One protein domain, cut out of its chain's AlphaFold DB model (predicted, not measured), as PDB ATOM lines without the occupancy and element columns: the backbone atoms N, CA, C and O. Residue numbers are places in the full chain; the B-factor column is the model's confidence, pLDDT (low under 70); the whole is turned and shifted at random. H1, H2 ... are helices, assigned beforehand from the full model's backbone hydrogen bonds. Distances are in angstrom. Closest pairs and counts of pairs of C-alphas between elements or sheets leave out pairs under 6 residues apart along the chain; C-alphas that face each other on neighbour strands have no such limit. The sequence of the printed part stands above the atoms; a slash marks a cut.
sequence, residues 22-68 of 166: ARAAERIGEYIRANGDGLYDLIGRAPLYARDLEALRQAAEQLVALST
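Overview. This is residues 22 to 68 of the 166 residues of an uncharacterized protein of Micromonospora carbonacea (UniProt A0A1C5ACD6). Two helices meet near their first residues and spread from there as a wide V, H1 in one arm and H2 in the other. A long loop, residues 36 to 49, folds back from the end of H1 to the start of H2, while residues 57 to 68 stick out free. The printed part has 47 residues, with H1 then H2 and no named strand; its class is all helix. It is loose, with a radius of gyration of the C-alphas of 12.6 A, and a rod spanning 41 by 17 by 16 A.

Arrangement. H1, residues 22 to 35, touches H2, residues 50 to 67, with residues 24 to 28 alone, and H2 touches it with residues 52 to 56 alone. Their closest C-alphas, of Ala 24 and Asp 52, are 4.9 A apart. The helices run opposite ways at a steep tilt of 58 degrees. In H1 and H2 every O i to N i+4 pair is within hydrogen-bond range.

Along the chain. H1 begins at C-alpha 22, (203.777, 261.224, 179.816), and is 19.8 A long from first to last C-alpha. H2 is 25.4 A long and ends at C-alpha 67, (187.112, 260.959, 169.599).

Size, cuts and confidence. The C-alphas farthest apart, of Ile 43 and Thr 68, are 41.4 A apart. The printed part has no cut, and the link from H1 to H2 is long. Mean pLDDT of the printed part is 70.7, with residues 35 to 48, 50 to 51 and 67 to 68 under 70.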
ATOM      1  N   ALA A  22     203.856 261.988 178.578       77.31
ATOM      2  CA  ALA A  22     203.777 261.224 179.816       77.31
ATOM      3  C   ALA A  22     204.598 261.911 180.910       77.31
ATOM      4  O   ALA A  22     204.129 262.064 182.039       77.31
ATOM      5  N   ARG A  23     205.781 262.418 180.550       78.31
ATOM      6  CA  ARG A  23     206.631 263.167 181.476       78.31
ATOM      7  C   ARG A  23     206.025 264.517 181.879       78.31
ATOM      8  O   ARG A  23     206.127 264.897 183.043       78.31
ATOM      9  N   ALA A  24     205.380 265.233 180.956       79.12
ATOM     10  CA  ALA A  24     204.662 266.475 181.257       79.12
ATOM     11  C   ALA A  24     203.486 266.231 182.220       79.12
ATOM     12  O   ALA A  24     203.332 266.950 183.209       79.12
ATOM     13  N   ALA A  25     202.700 265.177 181.981       81.31
ATOM     14  CA  ALA A  25     201.601 264.778 182.856       81.31
ATOM     15  C   ALA A  25     202.088 264.387 184.263       81.31
ATOM     16  O   ALA A  25     201.485 264.791 185.256       81.31
ATOM     17  N   GLU A  26     203.196 263.645 184.354       80.81
ATOM     18  CA  GLU A  26     203.817 263.265 185.626       80.81
ATOM     19  C   GLU A  26     204.234 264.497 186.437       80.81
ATOM     20  O   GLU A  26     203.819 264.631 187.588       80.81
ATOM     21  N   ARG A  27     204.959 265.444 185.822       77.50
ATOM     22  CA  ARG A  27     205.389 266.687 186.486       77.50
ATOM     23  C   ARG A  27     204.215 267.540 186.956       77.50
ATOM     24  O   ARG A  27     204.252 268.086 188.056       77.50
ATOM     25  N   ILE A  28     203.156 267.642 186.153       77.94
ATOM     26  CA  ILE A  28     201.933 268.354 186.549       77.94
ATOM     27  C   ILE A  28     201.253 267.642 187.725       77.94
ATOM     28  O   ILE A  28     200.820 268.298 188.671       77.94
ATOM     29  N   GLY A  29     201.206 266.310 187.719       77.75
ATOM     30  CA  GLY A  29     200.680 265.521 188.832       77.75
ATOM     31  C   GLY A  29     201.493 265.679 190.121       77.75
ATOM     32  O   GLY A  29     200.915 265.798 191.200       77.75
ATOM     33  N   GLU A  30     202.824 265.719 190.028       78.19
ATOM     34  CA  GLU A  30     203.713 266.026 191.154       78.19
ATOM     35  C   GLU A  30     203.472 267.437 191.692       78.19
ATOM     36  O   GLU A  30     203.325 267.611 192.903       78.19
ATOM     37  N   TYR A  31     203.358 268.422 190.799       73.31
ATOM     38  CA  TYR A  31     203.065 269.801 191.165       73.31
ATOM     39  C   TYR A  31     201.732 269.920 191.909       73.31
ATOM     40  O   TYR A  31     201.694 270.507 192.988       73.31
ATOM     41  N   ILE A  32     200.657 269.330 191.376       74.69
ATOM     42  CA  ILE A  32     199.324 269.340 191.999       74.69
ATOM     43  C   ILE A  32     199.352 268.626 193.355       74.69
ATOM     44  O   ILE A  32     198.767 269.096 194.326       74.69
ATOM     45  N   ARG A  33     200.069 267.502 193.468       73.88
ATOM     46  CA  ARG A  33     200.200 266.776 194.741       73.88
ATOM     47  C   ARG A  33     200.926 267.603 195.802       73.88
ATOM     48  O   ARG A  33     200.563 267.526 196.973       73.88
ATOM     49  N   ALA A  34     201.949 268.353 195.403       71.50
ATOM     50  CA  ALA A  34     202.738 269.180 196.308       71.50
ATOM     51  C   ALA A  34     202.042 270.501 196.677       71.50
ATOM     52  O   ALA A  34     202.205 270.965 197.801       71.50
ATOM     53  N   ASN A  35     201.266 271.089 195.759       68.56
ATOM     54  CA  ASN A  35     200.776 272.470 195.875       68.56
ATOM     55  C   ASN A  35     199.240 272.618 195.811       68.56
ATOM     56  O   ASN A  35     198.735 273.734 195.903       68.56
ATOM     57  N   GLY A  36     198.477 271.530 195.669       67.62
ATOM     58  CA  GLY A  36     197.014 271.561 195.565       67.62
ATOM     59  C   GLY A  36     196.499 271.874 194.154       67.62
ATOM     60  O   GLY A  36     197.136 271.558 193.154       67.62
ATOM     61  N   ASP A  37     195.319 272.486 194.058       62.69
ATOM     62  CA  ASP A  37     194.601 272.758 192.800       62.69
ATOM     63  C   ASP A  37     195.201 273.891 191.941       62.69
ATOM     64  O   ASP A  37     194.625 274.274 190.923       62.69
ATOM     65  N   GLY A  38     196.376 274.411 192.311       56.53
ATOM     66  CA  GLY A  38     197.104 275.384 191.501       56.53
ATOM     67  C   GLY A  38     196.483 276.782 191.489       56.53
ATOM     68  O   GLY A  38     196.827 277.585 190.618       56.53
ATOM     69  N   LEU A  39     195.616 277.117 192.452       54.16
ATOM     70  CA  LEU A  39     195.249 278.503 192.749       54.16
ATOM     71  C   LEU A  39     196.476 279.251 193.299       54.16
ATOM     72  O   LEU A  39     196.641 279.382 194.505       54.16
ATOM     73  N   TYR A  40     197.349 279.684 192.381       52.88
ATOM     74  CA  TYR A  40     198.499 280.578 192.555       52.88
ATOM     75  C   TYR A  40     198.975 280.752 194.004       52.88
ATOM     76  O   TYR A  40     198.551 281.677 194.703       52.88
ATOM     77  N   ASP A  41     199.946 279.940 194.422       49.56
ATOM     78  CA  ASP A  41     200.724 280.262 195.611       49.56
ATOM     79  C   ASP A  41     201.658 281.449 195.299       49.56
ATOM     80  O   ASP A  41     202.799 281.302 194.853       49.56
ATOM     81  N   LEU A  42     201.143 282.664 195.516       52.22
ATOM     82  CA  LEU A  42     201.904 283.915 195.439       52.22
ATOM     83  C   LEU A  42     203.065 283.961 196.455       52.22
ATOM     84  O   LEU A  42     203.931 284.831 196.346       52.22
ATOM     85  N   ILE A  43     203.089 283.054 197.435       55.12
ATOM     86  CA  ILE A  43     204.033 283.035 198.554       55.12
ATOM     87  C   ILE A  43     205.141 281.993 198.314       55.12
ATOM     88  O   ILE A  43     206.309 282.286 198.573       55.12
ATOM     89  N   GLY A  44     204.818 280.826 197.748       58.16
ATOM     90  CA  GLY A  44     205.744 279.702 197.543       58.16
ATOM     91  C   GLY A  44     206.571 279.721 196.257       58.16
ATOM     92  O   GLY A  44     207.534 278.966 196.152       58.16
ATOM     93  N   ARG A  45     206.254 280.595 195.285       57.50
ATOM     94  CA  ARG A  45     207.006 280.750 194.017       57.50
ATOM     95  C   ARG A  45     207.272 279.434 193.265       57.50
ATOM     96  O   ARG A  45     208.293 279.329 192.590       57.50
ATOM     97  N   ALA A  46     206.381 278.448 193.347       54.75
ATOM     98  CA  ALA A  46     206.444 277.258 192.504       54.75
ATOM     99  C   ALA A  46     205.556 277.500 191.271       54.75
ATOM    100  O   ALA A  46     204.333 277.432 191.380       54.75
ATOM    101  N   PRO A  47     206.111 277.857 190.107       61.97
ATOM    102  CA  PRO A  47     205.333 278.104 188.901       61.97
ATOM    103  C   PRO A  47     204.914 276.790 188.235       61.97
ATOM    104  O   PRO A  47     205.699 275.851 188.137       61.97
ATOM    105  N   LEU A  48     203.687 276.748 187.717       65.06
ATOM    106  CA  LEU A  48     203.258 275.696 186.801       65.06
ATOM    107  C   LEU A  48     203.862 275.971 185.412       65.06
ATOM    108  O   LEU A  48     203.758 277.087 184.895       65.06
ATOM    109  N   TYR A  49     204.528 274.983 184.812       72.56
ATOM    110  CA  TYR A  49     205.288 275.190 183.577       72.56
ATOM    111  C   TYR A  49     204.368 275.359 182.362       72.56
ATOM    112  O   TYR A  49     203.644 274.440 181.979       72.56
ATOM    113  N   ALA A  50     204.456 276.512 181.690       67.94
ATOM    114  CA  ALA A  50     203.640 276.819 180.511       67.94
ATOM    115  C   ALA A  50     203.782 275.781 179.378       67.94
ATOM    116  O   ALA A  50     202.816 275.514 178.672       67.94
ATOM    117  N   ARG A  51     204.960 275.155 179.227       64.56
ATOM    118  CA  ARG A  51     205.205 274.126 178.199       64.56
ATOM    119  C   ARG A  51     204.540 272.786 178.508       64.56
ATOM    120  O   ARG A  51     204.090 272.124 177.582       64.56
ATOM    121  N   ASP A  52     204.457 272.401 179.781       70.56
ATOM    122  CA  ASP A  52     203.796 271.152 180.185       70.56
ATOM    123  C   ASP A  52     202.280 271.266 180.019       70.56
ATOM    124  O   ASP A  52     201.630 270.344 179.525       70.56
ATOM    125  N   LEU A  53     201.727 272.435 180.361       78.50
ATOM    126  CA  LEU A  53     200.327 272.761 180.099       78.50
ATOM    127  C   LEU A  53     200.014 272.754 178.603       78.50
ATOM    128  O   LEU A  53     198.992 272.211 178.193       78.50
ATOM    129  N   GLU A  54     200.899 273.324 177.789       75.56
ATOM    130  CA  GLU A  54     200.748 273.345 176.336       75.56
ATOM    131  C   GLU A  54     200.834 271.936 175.725       75.56
ATOM    132  O   GLU A  54     200.017 271.593 174.870       75.56
ATOM    133  N   ALA A  55     201.750 271.086 176.201       73.81
ATOM    134  CA  ALA A  55     201.844 269.691 175.769       73.81
ATOM    135  C   ALA A  55     200.562 268.903 176.091       73.81
ATOM    136  O   ALA A  55     200.030 268.203 175.226       73.81
ATOM    137  N   LEU A  56     200.010 269.063 177.301       82.12
ATOM    138  CA  LEU A  56     198.733 268.441 177.662       82.12
ATOM    139  C   LEU A  56     197.556 269.014 176.861       82.12
ATOM    140  O   LEU A  56     196.677 268.250 176.461       82.12
ATOM    141  N   ARG A  57     197.530 270.328 176.598       87.56
ATOM    142  CA  ARG A  57     196.504 270.970 175.762       87.56
ATOM    143  C   ARG A  57     196.493 270.365 174.359       87.56
ATOM    144  O   ARG A  57     195.433 269.958 173.893       87.56
ATOM    145  N   GLN A  58     197.655 270.249 173.714       83.94
ATOM    146  CA  GLN A  58     197.755 269.664 172.373       83.94
ATOM    147  C   GLN A  58     197.341 268.191 172.351       83.94
ATOM    148  O   GLN A  58     196.636 267.763 171.438       83.94
ATOM    149  N   ALA A  59     197.713 267.415 173.369       82.25
ATOM    150  CA  ALA A  59     197.269 266.031 173.480       82.25
ATOM    151  C   ALA A  59     195.750 265.919 173.674       82.25
ATOM    152  O   ALA A  59     195.115 265.066 173.057       82.25
ATOM    153  N   ALA A  60     195.149 266.797 174.482       82.62
ATOM    154  CA  ALA A  60     193.701 266.849 174.648       82.62
ATOM    155  C   ALA A  60     192.996 267.202 173.329       82.62
ATOM    156  O   ALA A  60     192.008 266.562 172.980       82.62
ATOM    157  N   GLU A  61     193.523 268.151 172.552       84.19
ATOM    158  CA  GLU A  61     192.989 268.492 171.226       84.19
ATOM    159  C   GLU A  61     193.087 267.330 170.240       84.19
ATOM    160  O   GLU A  61     192.128 267.056 169.521       84.19
ATOM    161  N   GLN A  62     194.206 266.605 170.234       81.25
ATOM    162  CA  GLN A  62     194.363 265.411 169.406       81.25
ATOM    163  C   GLN A  62     193.386 264.309 169.821       81.25
ATOM    164  O   GLN A  62     192.743 263.709 168.965       81.25
ATOM    165  N   LEU A  63     193.213 264.066 171.122       81.12
ATOM    166  CA  LEU A  63     192.245 263.089 171.624       81.12
ATOM    167  C   LEU A  63     190.806 263.485 171.291       81.12
ATOM    168  O   LEU A  63     190.019 262.619 170.916       81.12
ATOM    169  N   VAL A  64     190.461 264.773 171.370       75.38
ATOM    170  CA  VAL A  64     189.160 265.285 170.921       75.38
ATOM    171  C   VAL A  64     189.008 265.089 169.417       75.38
ATOM    172  O   VAL A  64     187.974 264.591 168.993       75.38
ATOM    173  N   ALA A  65     190.022 265.385 168.607       70.38
ATOM    174  CA  ALA A  65     189.975 265.159 167.163       70.38
ATOM    175  C   ALA A  65     189.814 263.670 166.799       70.38
ATOM    176  O   ALA A  65     189.125 263.350 165.837       70.38
ATOM    177  N   LEU A  66     190.402 262.763 167.586       72.31
ATOM    178  CA  LEU A  66     190.283 261.311 167.410       72.31
ATOM    179  C   LEU A  66     188.966 260.736 167.957       72.31
ATOM    180  O   LEU A  66     188.517 259.692 167.489       72.31
ATOM    181  N   SER A  67     188.361 261.392 168.951       67.06
ATOM    182  CA  SER A  67     187.112 260.959 169.599       67.06
ATOM    183  C   SER A  67     185.874 261.656 169.037       67.06
ATOM    184  O   SER A  67     184.753 261.223 169.300       67.06
ATOM    185  N   THR A  68     186.056 262.738 168.280       50.34
ATOM    186  CA  THR A  68     184.986 263.352 167.501       50.34
ATOM    187  C   THR A  68     184.695 262.379 166.366       50.34
ATOM    188  O   THR A  68     185.581 262.163 165.534       50.34
TER     189      THR A  68